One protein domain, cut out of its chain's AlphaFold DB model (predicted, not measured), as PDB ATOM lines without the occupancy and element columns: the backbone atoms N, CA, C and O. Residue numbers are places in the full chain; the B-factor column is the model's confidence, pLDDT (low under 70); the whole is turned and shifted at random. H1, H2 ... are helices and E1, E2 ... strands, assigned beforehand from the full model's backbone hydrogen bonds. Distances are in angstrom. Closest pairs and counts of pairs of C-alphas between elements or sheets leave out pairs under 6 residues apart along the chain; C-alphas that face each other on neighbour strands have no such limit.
ATOM      1  N   ILE A  23      35.086  -6.907  43.149       63.22
ATOM      2  CA  ILE A  23      34.811  -5.793  42.234       63.22
ATOM      3  C   ILE A  23      35.217  -4.498  42.937       63.22
ATOM      4  O   ILE A  23      34.751  -4.208  44.046       63.22
ATOM      5  N   TRP A  24      36.048  -3.705  42.264       77.38
ATOM      6  CA  TRP A  24      36.482  -2.399  42.740       77.38
ATOM      7  C   TRP A  24      35.854  -1.306  41.894       77.38
ATOM      8  O   TRP A  24      35.819  -1.367  40.663       77.38
ATOM      9  N   LEU A  25      35.355  -0.288  42.578       83.19
ATOM     10  CA  LEU A  25      34.866   0.917  41.944       83.19
ATOM     11  C   LEU A  25      35.686   2.095  42.465       83.19
ATOM     12  O   LEU A  25      35.727   2.368  43.664       83.19
ATOM     13  N   ILE A  26      36.368   2.778  41.557       87.56
ATOM     14  CA  ILE A  26      37.253   3.895  41.880       87.56
ATOM     15  C   ILE A  26      36.510   5.186  41.594       87.56
ATOM     16  O   ILE A  26      36.146   5.448  40.452       87.56
ATOM     17  N   GLU A  27      36.312   5.993  42.625       90.88
ATOM     18  CA  GLU A  27      35.826   7.363  42.527       90.88
ATOM     19  C   GLU A  27      37.014   8.306  42.357       90.88
ATOM     20  O   GLU A  27      37.974   8.275  43.137       90.88
ATOM     21  N   PHE A  28      36.940   9.165  41.351       91.19
ATOM     22  CA  PHE A  28      37.974  10.144  41.064       91.19
ATOM     23  C   PHE A  28      37.351  11.452  40.580       91.19
ATOM     24  O   PHE A  28      36.268  11.462  39.985       91.19
ATOM     25  N   ASN A  29      38.056  12.550  40.827       93.94
ATOM     26  CA  ASN A  29      37.746  13.841  40.237       93.94
ATOM     27  C   ASN A  29      38.639  14.063  39.020       93.94
ATOM     28  O   ASN A  29      39.790  13.618  38.988       93.94
ATOM     29  N   TYR A  30      38.108  14.767  38.031       92.19
ATOM     30  CA  TYR A  30      38.856  15.228  36.874       92.19
ATOM     31  C   TYR A  30      38.435  16.646  36.501       92.19
ATOM     32  O   TYR A  30      37.334  17.077  36.833       92.19
ATOM     33  N   THR A  31      39.298  17.385  35.811       90.50
ATOM     34  CA  THR A  31      38.917  18.667  35.207       90.50
ATOM     35  C   THR A  31      38.708  18.496  33.713       90.50
ATOM     36  O   THR A  31      39.573  17.962  33.026       90.50
ATOM     37  N   GLN A  32      37.575  18.974  33.211       86.69
ATOM     38  CA  GLN A  32      37.288  19.072  31.785       86.69
ATOM     39  C   GLN A  32      36.717  20.463  31.501       86.69
ATOM     40  O   GLN A  32      35.846  20.939  32.224       86.69
ATOM     41  N   ASP A  33      37.246  21.147  30.483       86.44
ATOM     42  CA  ASP A  33      36.796  22.490  30.083       86.44
ATOM     43  C   ASP A  33      36.761  23.509  31.251       86.44
ATOM     44  O   ASP A  33      35.924  24.409  31.312       86.44
ATOM     45  N   GLY A  34      37.689  23.358  32.205       86.25
ATOM     46  CA  GLY A  34      37.805  24.208  33.395       86.25
ATOM     47  C   GLY A  34      36.811  23.899  34.520       86.25
ATOM     48  O   GLY A  34      36.815  24.607  35.527       86.25
ATOM     49  N   GLN A  35      35.980  22.862  34.383       89.69
ATOM     50  CA  GLN A  35      35.051  22.410  35.416       89.69
ATOM     51  C   GLN A  35      35.547  21.127  36.074       89.69
ATOM     52  O   GLN A  35      35.989  20.198  35.398       89.69
ATOM     53  N   GLU A  36      35.473  21.084  37.402       92.56
ATOM     54  CA  GLU A  36      35.741  19.869  38.163       92.56
ATOM     55  C   GLU A  36      34.510  18.960  38.117       92.56
ATOM     56  O   GLU A  36      33.411  19.335  38.529       92.56
ATOM     57  N   GLU A  37      34.706  17.753  37.607       94.25
ATOM     58  CA  GLU A  37      33.701  16.710  37.513       94.25
ATOM     59  C   GLU A  37      34.137  15.482  38.319       94.25
ATOM     60  O   GLU A  37      35.318  15.267  38.598       94.25
ATOM     61  N   LYS A  38      33.159  14.651  38.679       94.12
ATOM     62  CA  LYS A  38      33.366  13.382  39.378       94.12
ATOM     63  C   LYS A  38      32.940  12.230  38.482       94.12
ATOM     64  O   LYS A  38      31.886  12.294  37.848       94.12
ATOM     65  N   ALA A  39      33.721  11.159  38.481       93.94
ATOM     66  CA  ALA A  39      33.399   9.942  37.758       93.94
ATOM     67  C   ALA A  39      33.838   8.689  38.521       93.94
ATOM     68  O   ALA A  39      34.590   8.743  39.498       93.94
ATOM     69  N   PHE A  40      33.333   7.550  38.052       91.69
ATOM     70  CA  PHE A  40      33.568   6.248  38.652       91.69
ATOM     71  C   PHE A  40      34.061   5.248  37.603       91.69
ATOM     72  O   PHE A  40      33.420   5.065  36.567       91.69
ATOM     73  N   ILE A  41      35.180   4.577  37.876       88.19
ATOM     74  CA  ILE A  41      35.714   3.485  37.050       88.19
ATOM     75  C   ILE A  41      35.384   2.160  37.719       88.19
ATOM     76  O   ILE A  41      35.783   1.919  38.859       88.19
ATOM     77  N   TYR A  42      34.689   1.295  36.990       79.94
ATOM     78  CA  TYR A  42      34.433  -0.084  37.390       79.94
ATOM     79  C   TYR A  42      35.554  -0.963  36.840       79.94
ATOM     80  O   TYR A  42      35.659  -1.119  35.625       79.94
ATOM     81  N   SER A  43      36.427  -1.488  37.699       67.31
ATOM     82  CA  SER A  43      37.614  -2.218  37.244       67.31
ATOM     83  C   SER A  43      38.046  -3.294  38.230       67.31
ATOM     84  O   SER A  43      38.026  -3.104  39.443       67.31
ATOM     85  N   GLU A  44      38.541  -4.405  37.694       58.75
ATOM     86  CA  GLU A  44      39.307  -5.403  38.442       58.75
ATOM     87  C   GLU A  44      40.719  -4.857  38.646       58.75
ATOM     88  O   GLU A  44      41.600  -4.987  37.801       58.75
ATOM     89  N   PHE A  45      40.906  -4.100  39.716       58.50
ATOM     90  CA  PHE A  45      42.100  -3.294  39.909       58.50
ATOM     91  C   PHE A  45      42.813  -3.844  41.160       58.50
ATOM     92  O   PHE A  45      42.169  -3.996  42.199       58.50
ATOM     93  N   PRO A  46      44.098  -4.251  41.079       54.91
ATOM     94  CA  PRO A  46      44.744  -4.999  42.156       54.91
ATOM     95  C   PRO A  46      44.809  -4.188  43.461       54.91
ATOM     96  O   PRO A  46      45.340  -3.077  43.507       54.91
ATOM     97  N   VAL A  47      44.249  -4.789  44.514       51.00
ATOM     98  CA  VAL A  47      43.867  -4.198  45.812       51.00
ATOM     99  C   VAL A  47      45.020  -3.552  46.573       51.00
ATOM    100  O   VAL A  47      44.845  -2.511  47.209       51.00
ATOM    101  N   ASP A  48      46.216  -4.130  46.472       52.19
ATOM    102  CA  ASP A  48      47.357  -3.818  47.344       52.19
ATOM    103  C   ASP A  48      48.004  -2.446  47.068       52.19
ATOM    104  O   ASP A  48      49.066  -2.108  47.599       52.19
ATOM    105  N   HIS A  49      47.384  -1.623  46.222       56.94
ATOM    106  CA  HIS A  49      47.981  -0.409  45.687       56.94
ATOM    107  C   HIS A  49      47.118   0.852  45.793       56.94
ATOM    108  O   HIS A  49      47.628   1.924  45.490       56.94
ATOM    109  N   PHE A  50      45.868   0.807  46.261       66.62
ATOM    110  CA  PHE A  50      45.043   2.027  46.274       66.62
ATOM    111  C   PHE A  50      45.477   3.060  47.309       66.62
ATOM    112  O   PHE A  50      45.542   4.249  47.003       66.62
ATOM    113  N   ASN A  51      45.865   2.632  48.509       66.94
ATOM    114  CA  ASN A  51      46.234   3.574  49.568       66.94
ATOM    115  C   ASN A  51      47.438   4.460  49.204       66.94
ATOM    116  O   ASN A  51      47.512   5.588  49.675       66.94
ATOM    117  N   ARG A  52      48.347   3.999  48.330       71.69
ATOM    118  CA  ARG A  52      49.476   4.822  47.844       71.69
ATOM    119  C   ARG A  52      49.074   5.884  46.814       71.69
ATOM    120  O   ARG A  52      49.882   6.754  46.507       71.69
ATOM    121  N   TYR A  53      47.867   5.798  46.254       74.88
ATOM    122  CA  TYR A  53      47.341   6.748  45.271       74.88
ATOM    123  C   TYR A  53      46.422   7.802  45.898       74.88
ATOM    124  O   TYR A  53      46.253   8.879  45.326       74.88
ATOM    125  N   LEU A  54      45.846   7.519  47.075       78.12
ATOM    126  CA  LEU A  54      45.059   8.494  47.830       78.12
ATOM    127  C   LEU A  54      45.934   9.707  48.167       78.12
ATOM    128  O   LEU A  54      46.980   9.573  48.799       78.12
ATOM    129  N   GLY A  55      45.519  10.890  47.714       73.56
ATOM    130  CA  GLY A  55      46.274  12.130  47.914       73.56
ATOM    131  C   GLY A  55      47.518  12.292  47.029       73.56
ATOM    132  O   GLY A  55      48.273  13.237  47.241       73.56
ATOM    133  N   ASN A  56      47.738  11.423  46.033       84.12
ATOM    134  CA  ASN A  56      48.845  11.541  45.075       84.12
ATOM    135  C   ASN A  56      48.334  11.485  43.614       84.12
ATOM    136  O   ASN A  56      48.354  10.413  42.996       84.12
ATOM    137  N   PRO A  57      47.869  12.626  43.060       84.00
ATOM    138  CA  PRO A  57      47.261  12.703  41.726       84.00
ATOM    139  C   PRO A  57      48.154  12.154  40.608       84.00
ATOM    140  O   PRO A  57      47.691  11.372  39.784       84.00
ATOM    141  N   ASP A  58      49.450  12.475  40.618       83.88
ATOM    142  CA  ASP A  58      50.385  12.022  39.581       83.88
ATOM    143  C   ASP A  58      50.581  10.506  39.589       83.88
ATOM    144  O   ASP A  58      50.580   9.865  38.535       83.88
ATOM    145  N   SER A  59      50.710   9.912  40.777       83.38
ATOM    146  CA  SER A  59      50.851   8.458  40.907       83.38
ATOM    147  C   SER A  59      49.582   7.734  40.471       83.38
ATOM    148  O   SER A  59      49.669   6.705  39.796       83.38
ATOM    149  N   PHE A  60      48.410   8.277  40.820       85.50
ATOM    150  CA  PHE A  60      47.128   7.748  40.361       85.50
ATOM    151  C   PHE A  60      47.000   7.831  38.839       85.50
ATOM    152  O   PHE A  60      46.686   6.836  38.190       85.50
ATOM    153  N   ARG A  61      47.325   8.990  38.261       83.38
ATOM    154  CA  ARG A  61      47.310   9.244  36.821       83.38
ATOM    155  C   ARG A  61      48.180   8.242  36.065       83.38
ATOM    156  O   ARG A  61      47.697   7.574  35.157       83.38
ATOM    157  N   ILE A  62      49.441   8.079  36.471       83.50
ATOM    158  CA  ILE A  62      50.369   7.113  35.860       83.50
ATOM    159  C   ILE A  62      49.819   5.684  35.964       83.50
ATOM    160  O   ILE A  62      49.890   4.926  34.997       83.50
ATOM    161  N   ALA A  63      49.265   5.303  37.118       81.69
ATOM    162  CA  ALA A  63      48.686   3.977  37.308       81.69
ATOM    163  C   ALA A  63      47.477   3.735  36.395       81.69
ATOM    164  O   ALA A  63      47.395   2.680  35.768       81.69
ATOM    165  N   LEU A  64      46.585   4.721  36.273       82.00
ATOM    166  CA  LEU A  64      45.417   4.647  35.404       82.00
ATOM    167  C   LEU A  64      45.824   4.531  33.928       82.00
ATOM    168  O   LEU A  64      45.353   3.634  33.234       82.00
ATOM    169  N   TYR A  65      46.761   5.364  33.470       81.44
ATOM    170  CA  TYR A  65      47.296   5.288  32.106       81.44
ATOM    171  C   TYR A  65      47.956   3.943  31.800       81.44
ATOM    172  O   TYR A  65      47.823   3.424  30.695       81.44
ATOM    173  N   ASN A  66      48.673   3.369  32.768       82.06
ATOM    174  CA  ASN A  66      49.291   2.059  32.598       82.06
ATOM    175  C   ASN A  66      48.252   0.937  32.516       82.06
ATOM    176  O   ASN A  66      48.450   0.003  31.741       82.06
ATOM    177  N   LEU A  67      47.158   1.028  33.279       78.31
ATOM    178  CA  LEU A  67      46.085   0.035  33.242       78.31
ATOM    179  C   LEU A  67      45.357   0.035  31.892       78.31
ATOM    180  O   LEU A  67      45.098  -1.025  31.331       78.31
ATOM    181  N   TYR A  68      45.082   1.219  31.351       78.50
ATOM    182  CA  TYR A  68      44.381   1.399  30.076       78.50
ATOM    183  C   TYR A  68      45.343   1.679  28.914       78.50
ATOM    184  O   TYR A  68      44.988   2.326  27.928       78.50
ATOM    185  N   LYS A  69      46.589   1.201  29.015       80.88
ATOM    186  CA  LYS A  69      47.639   1.488  28.037       80.88
ATOM    187  C   LYS A  69      47.206   1.075  26.629       80.88
ATOM    188  O   LYS A  69      46.883  -0.082  26.380       80.88
ATOM    189  N   GLY A  70      47.275   2.023  25.697       80.56
ATOM    190  CA  GLY A  70      46.863   1.823  24.304       80.56
ATOM    191  C   GLY A  70      45.406   2.195  24.016       80.56
ATOM    192  O   GLY A  70      44.998   2.119  22.861       80.56
ATOM    193  N   GLN A  71      44.645   2.634  25.020       84.19
ATOM    194  CA  GLN A  71      43.323   3.229  24.837       84.19
ATOM    195  C   GLN A  71      43.431   4.758  24.845       84.19
ATOM    196  O   GLN A  71      44.203   5.338  25.608       84.19
ATOM    197  N   THR A  72      42.666   5.416  23.977       84.94
ATOM    198  CA  THR A  72      42.548   6.886  23.925       84.94
ATOM    199  C   THR A  72      41.375   7.399  24.750       84.94
ATOM    200  O   THR A  72      41.305   8.582  25.082       84.94
ATOM    201  N   GLU A  73      40.467   6.495  25.096       89.88
ATOM    202  CA  GLU A  73      39.207   6.776  25.753       89.88
ATOM    203  C   GLU A  73      39.038   5.883  26.978       89.88
ATOM    204  O   GLU A  73      39.537   4.759  27.026       89.88
ATOM    205  N   LEU A  74      38.300   6.392  27.955       88.25
ATOM    206  CA  LEU A  74      37.961   5.724  29.194       88.25
ATOM    207  C   LEU A  74      36.444   5.733  29.355       88.25
ATOM    208  O   LEU A  74      35.819   6.793  29.366       88.25
ATOM    209  N   GLN A  75      35.850   4.553  29.510       90.19
ATOM    210  CA  GLN A  75      34.449   4.450  29.901       90.19
ATOM    211  C   GLN A  75      34.327   4.622  31.409       90.19
ATOM    212  O   GLN A  75      34.986   3.931  32.189       90.19
ATOM    213  N   VAL A  76      33.466   5.546  31.812       91.94
ATOM    214  CA  VAL A  76      33.223   5.870  33.213       91.94
ATOM    215  C   VAL A  76      31.734   5.955  33.474       91.94
ATOM    216  O   VAL A  76      30.939   6.176  32.564       91.94
ATOM    217  N   TYR A  77      31.351   5.838  34.732       93.75
ATOM    218  CA  TYR A  77      29.992   6.099  35.187       93.75
ATOM    219  C   TYR A  77      29.959   7.461  35.871       93.75
ATOM    220  O   TYR A  77      30.915   7.827  36.555       93.75
ATOM    221  N   THR A  78      28.881   8.222  35.700       94.38
ATOM    222  CA  THR A  78      28.731   9.542  36.344       94.38
ATOM    223  C   THR A  78      27.876   9.492  37.603       94.38
ATOM    224  O   THR A  78      27.850  10.452  38.374       94.38
ATOM    225  N   ARG A  79      27.183   8.374  37.856       92.12
ATOM    226  CA  ARG A  79      26.313   8.218  39.022       92.12
ATOM    227  C   ARG A  79      26.498   6.874  39.719       92.12
ATOM    228  O   ARG A  79      26.514   5.812  39.096       92.12
ATOM    229  N   ILE A  80      26.524   6.947  41.046       89.06
ATOM    230  CA  ILE A  80      26.392   5.805  41.949       89.06
ATOM    231  C   ILE A  80      25.302   6.084  42.975       89.06
ATOM    232  O   ILE A  80      25.033   7.234  43.322       89.06
ATOM    233  N   TYR A  81      24.699   5.016  43.475       82.12
ATOM    234  CA  TYR A  81      23.860   5.043  44.659       82.12
ATOM    235  C   TYR A  81      24.712   4.580  45.835       82.12
ATOM    236  O   TYR A  81      25.114   3.418  45.880       82.12
ATOM    237  N   ASP A  82      25.021   5.506  46.737       82.62
ATOM    238  CA  ASP A  82      25.752   5.239  47.973       82.62
ATOM    239  C   ASP A  82      24.802   4.628  49.010       82.62
ATOM    240  O   ASP A  82      23.780   5.218  49.372       82.62
ATOM    241  N   PHE A  83      25.149   3.433  49.478       72.50
ATOM    242  CA  PHE A  83      24.413   2.697  50.491       72.50
ATOM    243  C   PHE A  83      25.266   2.388  51.726       72.50
ATOM    244  O   PHE A  83      24.866   1.523  52.498       72.50
ATOM    245  N   GLU A  84      26.401   3.049  51.981       75.44
ATOM    246  CA  GLU A  84      27.231   2.736  53.164       75.44
ATOM    247  C   GLU A  84      26.458   2.921  54.461       75.44
ATOM    248  O   GLU A  84      26.461   2.041  55.318       75.44
ATOM    249  N   ASN A  85      25.730   4.032  54.569       70.00
ATOM    250  CA  ASN A  85      24.897   4.314  55.734       70.00
ATOM    251  C   ASN A  85      23.763   3.302  55.888       70.00
ATOM    252  O   ASN A  85      23.402   2.948  57.003       70.00
ATOM    253  N   ILE A  86      23.196   2.821  54.779       57.84
ATOM    254  CA  ILE A  86      22.168   1.780  54.836       57.84
ATOM    255  C   ILE A  86      22.828   0.459  55.238       57.84
ATOM    256  O   ILE A  86      22.284  -0.267  56.060       57.84
ATOM    257  N   LYS A  87      24.022   0.148  54.722       63.53
ATOM    258  CA  LYS A  87      24.760  -1.091  54.993       63.53
ATOM    259  C   LYS A  87      25.106  -1.241  56.468       63.53
ATOM    260  O   LYS A  87      25.061  -2.358  56.969       63.53
ATOM    261  N   THR A  88      25.429  -0.154  57.166       61.88
ATOM    262  CA  THR A  88      25.755  -0.202  58.602       61.88
ATOM    263  C   THR A  88      24.552  -0.534  59.485       61.88
ATOM    264  O   THR A  88      24.739  -1.104  60.557       61.88
ATOM    265  N   ILE A  89      23.331  -0.216  59.041       54.09
ATOM    266  CA  ILE A  89      22.083  -0.491  59.775       54.09
ATOM    267  C   ILE A  89      21.283  -1.662  59.190       54.09
ATOM    268  O   ILE A  89      20.335  -2.144  59.816       54.09
ATOM    269  N   SER A  90      21.632  -2.103  57.982       47.69
ATOM    270  CA  SER A  90      20.951  -3.179  57.279       47.69
ATOM    271  C   SER A  90      21.253  -4.509  57.944       47.69
ATOM    272  O   SER A  90      22.398  -4.851  58.237       47.69
ATOM    273  N   ARG A  91      20.187  -5.274  58.147       52.25
ATOM    274  CA  ARG A  91      20.253  -6.628  58.698       52.25
ATOM    275  C   ARG A  91      20.707  -7.631  57.638       52.25
ATOM    276  O   ARG A  91      21.491  -8.514  57.944       52.25
ATOM    277  N   LEU A  92      20.309  -7.409  56.383       51.66
ATOM    278  CA  LEU A  92      20.754  -8.176  55.221       51.66
ATOM    279  C   LEU A  92      22.058  -7.588  54.655       51.66
ATOM    280  O   LEU A  92      22.248  -6.365  54.705       51.66
ATOM    281  N   PRO A  93      22.958  -8.402  54.079       55.06
ATOM    282  CA  PRO A  93      24.103  -7.883  53.360       55.06
ATOM    283  C   PRO A  93      23.602  -7.177  52.113       55.06
ATOM    284  O   PRO A  93      23.056  -7.770  51.187       55.06
ATOM    285  N   ILE A  94      23.804  -5.874  52.120       57.69
ATOM    286  CA  ILE A  94      23.609  -5.025  50.965       57.69
ATOM    287  C   ILE A  94      24.976  -4.568  50.488       57.69
ATOM    288  O   ILE A  94      25.892  -4.315  51.285       57.69
ATOM    289  N   HIS A  95      25.128  -4.478  49.172       67.50
ATOM    290  CA  HIS A  95      26.321  -3.872  48.615       67.50
ATOM    291  C   HIS A  95      26.411  -2.417  49.096       67.50
ATOM    292  O   HIS A  95      25.391  -1.727  49.131       67.50
ATOM    293  N   PRO A  96      27.612  -1.941  49.476       71.19
ATOM    294  CA  PRO A  96      27.791  -0.572  49.957       71.19
ATOM    295  C   PRO A  96      27.466   0.478  48.890       71.19
ATOM    296  O   PRO A  96      27.322   1.646  49.220       71.19
ATOM    297  N   PHE A  97      27.342   0.074  47.627       79.62
ATOM    298  CA  PHE A  97      26.969   0.945  46.527       79.62
ATOM    299  C   PHE A  97      26.262   0.160  45.417       79.62
ATOM    300  O   PHE A  97      26.348  -1.068  45.346       79.62
ATOM    301  N   LYS A  98      25.616   0.888  44.505       81.25
ATOM    302  CA  LYS A  98      25.165   0.390  43.199       81.25
ATOM    303  C   LYS A  98      25.554   1.380  42.108       81.25
ATOM    304  O   LYS A  98      25.268   2.567  42.224       81.25
ATOM    305  N   VAL A  99      26.164   0.890  41.035       82.50
ATOM    306  CA  VAL A  99      26.483   1.704  39.853       82.50
ATOM    307  C   VAL A  99      25.224   1.899  39.006       82.50
ATOM    308  O   VAL A  99      24.474   0.946  38.778       82.50
ATOM    309  N   ASP A 100      24.973   3.123  38.540       85.06
ATOM    310  CA  ASP A 100      23.941   3.383  37.535       85.06
ATOM    311  C   ASP A 100      24.524   3.118  36.143       85.06
ATOM    312  O   ASP A 100      25.165   3.987  35.551       85.06
ATOM    313  N   PHE A 101      24.321   1.911  35.611       83.56
ATOM    314  CA  PHE A 101      24.851   1.531  34.296       83.56
ATOM    315  C   PHE A 101      24.291   2.372  33.134       83.56
ATOM    316  O   PHE A 101      24.897   2.407  32.068       83.56
ATOM    317  N   ASN A 102      23.193   3.111  33.341       88.81
ATOM    318  CA  ASN A 102      22.672   4.062  32.353       88.81
ATOM    319  C   ASN A 102      23.404   5.415  32.383       88.81
ATOM    320  O   ASN A 102      23.153   6.264  31.534       88.81
ATOM    321  N   SER A 103      24.291   5.637  33.357       91.56
ATOM    322  CA  SER A 103      25.059   6.878  33.526       91.56
ATOM    323  C   SER A 103      26.443   6.833  32.867       91.56
ATOM    324  O   SER A 103      27.346   7.567  33.267       91.56
ATOM    325  N   VAL A 104      26.638   5.943  31.890       93.62
ATOM    326  CA  VAL A 104      27.940   5.769  31.243       93.62
ATOM    327  C   VAL A 104      28.297   6.993  30.387       93.62
ATOM    328  O   VAL A 104      27.471   7.507  29.632       93.62
ATOM    329  N   LYS A 105      29.537   7.461  30.505       93.75
ATOM    330  CA  LYS A 105      30.146   8.533  29.709       93.75
ATOM    331  C   LYS A 105      31.498   8.033  29.210       93.75
ATOM    332  O   LYS A 105      32.207   7.330  29.926       93.75
ATOM    333  N   THR A 106      31.862   8.414  27.995       93.00
ATOM    334  CA  THR A 106      33.208   8.185  27.467       93.00
ATOM    335  C   THR A 106      34.022   9.457  27.638       93.00
ATOM    336  O   THR A 106      33.583  10.535  27.231       93.00
ATOM    337  N   LEU A 107      35.191   9.338  28.260       90.56
ATOM    338  CA  LEU A 107      36.136  10.428  28.468       90.56
ATOM    339  C   LEU A 107      37.374  10.212  27.609       90.56
ATOM    340  O   LEU A 107      37.944   9.127  27.606       90.56
ATOM    341  N   GLU A 108      37.823  11.249  26.913       89.50
ATOM    342  CA  GLU A 108      39.107  11.214  26.218       89.50
ATOM    343  C   GLU A 108      40.224  11.496  27.226       89.50
ATOM    344  O   GLU A 108      40.204  12.527  27.903       89.50
ATOM    345  N   PHE A 109      41.211  10.605  27.326       84.44
ATOM    346  CA  PHE A 109      42.288  10.733  28.313       84.44
ATOM    347  C   PHE A 109      43.043  12.069  28.216       84.44
ATOM    348  O   PHE A 109      43.440  12.637  29.228       84.44
ATOM    349  N   SER A 110      43.195  12.598  26.999       83.31
ATOM    350  CA  SER A 110      43.882  13.863  26.713       83.31
ATOM    351  C   SER A 110      43.197  15.104  27.310       83.31
ATOM    352  O   SER A 110      43.809  16.171  27.340       83.31
ATOM    353  N   LYS A 111      41.939  14.991  27.763       83.56
ATOM    354  CA  LYS A 111      41.080  16.124  28.150       83.56
ATOM    355  C   LYS A 111      40.671  16.149  29.622       83.56
ATOM    356  O   LYS A 111      39.922  17.042  30.005       83.56
ATOM    357  N   ILE A 112      41.120  15.187  30.426       80.50
ATOM    358  CA  ILE A 112      40.629  14.978  31.800       80.50
ATOM    359  C   ILE A 112      41.697  15.225  32.874       80.50
ATOM    360  O   ILE A 112      41.739  14.541  33.894       80.50
ATOM    361  N   GLU A 113      42.585  16.191  32.642       81.12
ATOM    362  CA  GLU A 113      43.657  16.547  33.574       81.12
ATOM    363  C   GLU A 113      43.374  17.890  34.285       81.12
ATOM    364  O   GLU A 113      42.935  18.842  33.638       81.12
ATOM    365  N   PRO A 114      43.668  18.015  35.598       84.31
ATOM    366  CA  PRO A 114      44.206  16.984  36.491       84.31
ATOM    367  C   PRO A 114      43.175  15.906  36.849       84.31
ATOM    368  O   PRO A 114      41.978  16.166  36.854       84.31
ATOM    369  N   ILE A 115      43.672  14.717  37.201       86.69
ATOM    370  CA  ILE A 115      42.874  13.593  37.694       86.69
ATOM    371  C   ILE A 115      43.345  13.193  39.094       86.69
ATOM    372  O   ILE A 115      44.545  13.055  39.334       86.69
ATOM    373  N   SER A 116      42.421  13.003  40.033       90.38
ATOM    374  CA  SER A 116      42.747  12.656  41.417       90.38
ATOM    375  C   SER A 116      41.798  11.601  41.969       90.38
ATOM    376  O   SER A 116      40.583  11.684  41.815       90.38
ATOM    377  N   MET A 117      42.352  10.583  42.627       89.19
ATOM    378  CA  MET A 117      41.542   9.555  43.271       89.19
ATOM    379  C   MET A 117      40.962  10.085  44.580       89.19
ATOM    380  O   MET A 117      41.698  10.614  45.415       89.19
ATOM    381  N   ILE A 118      39.660   9.892  44.771       89.75
ATOM    382  CA  ILE A 118      38.930  10.342  45.959       89.75
ATOM    383  C   ILE A 118      38.679   9.172  46.899       89.75
ATOM    384  O   ILE A 118      39.006   9.231  48.084       89.75
ATOM    385  N   LYS A 119      38.092   8.099  46.370       86.94
ATOM    386  CA  LYS A 119      37.626   6.971  47.169       86.94
ATOM    387  C   LYS A 119      37.685   5.692  46.357       86.94
ATOM    388  O   LYS A 119      37.502   5.694  45.145       86.94
ATOM    389  N   VAL A 120      37.919   4.588  47.048       83.06
ATOM    390  CA  VAL A 120      37.801   3.257  46.466       83.06
ATOM    391  C   VAL A 120      36.718   2.505  47.210       83.06
ATOM    392  O   VAL A 120      36.705   2.430  48.437       83.06
ATOM    393  N   TRP A 121      35.805   1.960  46.429       81.06
ATOM    394  CA  TRP A 121      34.704   1.137  46.863       81.06
ATOM    395  C   TRP A 121      35.026  -0.318  46.551       81.06
ATOM    396  O   TRP A 121      35.532  -0.627  45.473       81.06
ATOM    397  N   SER A 122      34.704  -1.213  47.479       73.88
ATOM    398  CA  SER A 122      34.865  -2.648  47.283       73.88
ATOM    399  C   SER A 122      33.530  -3.356  47.434       73.88
ATOM    400  O   SER A 122      32.766  -3.101  48.374       73.88
ATOM    401  N   THR A 123      33.236  -4.272  46.517       64.06
ATOM    402  CA  THR A 123      32.269  -5.327  46.798       64.06
ATOM    403  C   THR A 123      33.050  -6.580  47.138       64.06
ATOM    404  O   THR A 123      33.720  -7.154  46.283       64.06
ATOM    405  N   VAL A 124      32.939  -7.033  48.382       58.81
ATOM    406  CA  VAL A 124      33.155  -8.453  48.653       58.81
ATOM    407  C   VAL A 124      31.936  -9.146  48.057       58.81
ATOM    408  O   VAL A 124      30.807  -8.843  48.457       58.81
ATOM    409  N   ALA A 125      32.143  -9.966  47.029       53.41
ATOM    410  CA  ALA A 125      31.077 -10.783  46.480       53.41
ATOM    411  C   ALA A 125      30.658 -11.775  47.573       53.41
ATOM    412  O   ALA A 125      31.451 -12.621  47.987       53.41
TER     413      ALA A 125
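AT A GLANCE: This is residues 23 to 125 of the 216 residues of an uncharacterized protein of Chitinophagales bacterium (UniProt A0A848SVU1). A strongly twisted sheet of three long strands, E2, E1 and E7, is partly face to face with a small two-strand sheet, E3 and E6, whose strands cross it, and H1 packs on the E7 side of the three-strand sheet. From E3 the chain runs on into E4, which with E5 makes a narrow ladder leading to H2 at one far end. The printed part has 103 residues, with two named helices and seven named strands in the order E1 E2 H1 E3 E4 H2 E5 E6 E7; its sheets, E2 - E1 - E7, E3 - E6 and E4 - E5, are antiparallel, and its class is mixed, helices and strands. It is compact, with a radius of gyration of the C-alphas of 14.2 A, and only just elongated, spanning 45 by 29 by 23 A.

HOW THE PARTS SIT: E1, residues 23 to 32, is the inner strand between E2, residues 35 to 43, and E7, residues 115 to 123. E1 and E2 form a hairpin, with N 28 and O 39 within hydrogen-bond range at 3.0 A. E1 and E7 are antiparallel, with N 25 and O 121 at 2.9 A; E7 bends by 56 degrees at residue 118. E3, residues 73 to 77, and E6, residues 104 to 108, are antiparallel, with N 76 and O 105 at 2.9 A. These two sheets form a sandwich, two sheets face to face, 9.0 A centre to centre where they face each other, their strands at 61 degrees. The closest C-alphas of E2 and E3 are those of Phe 40 and Tyr 77, 5.0 A apart. H1, residues 57 to 67, is on the three-strand sheet at a height of 8.7 A, only just over E7, with 3 C-alphas falling on that strand; it runs only just across the strands, at 61 degrees to E7 on the local plane. The closest C-alphas of H1 and E7 are those of Pro 57 and Ser 116, 4.5 A apart. E3 runs on into E4, residues 80 to 82, at 39 degrees. E4 and E5, residues 97 to 99, are antiparallel, with N 81 and O 98 at 2.8 A. H2, residues 84 to 89, is not on the three-strand sheet; its closest C-alpha pair with E5 is Glu 84 and Phe 97, 6.9 A. Every O i to N i+4 pair is within hydrogen-bond range in H1, and 1 of 2 in H2.

IN THESE COORDINATES: E1 starts at C-alpha 23 (34.811, -5.793, 42.234) and is 27.1 A long; E2 is 24.8 A and H1 15.3 A. E7 is 23.5 A long and ends at C-alpha 123 (32.269, -5.327, 46.798).

THE WHOLE: The C-alphas farthest apart, Arg 91 and Ser 110, are 44.7 A apart. The printed part has no cut; the link from E2 to H1, 13 residues, is long. Mean pLDDT of the printed part is 79.1, and it is under 70 at residues 23, 43 to 51, 86 to 95 and 123 to 125.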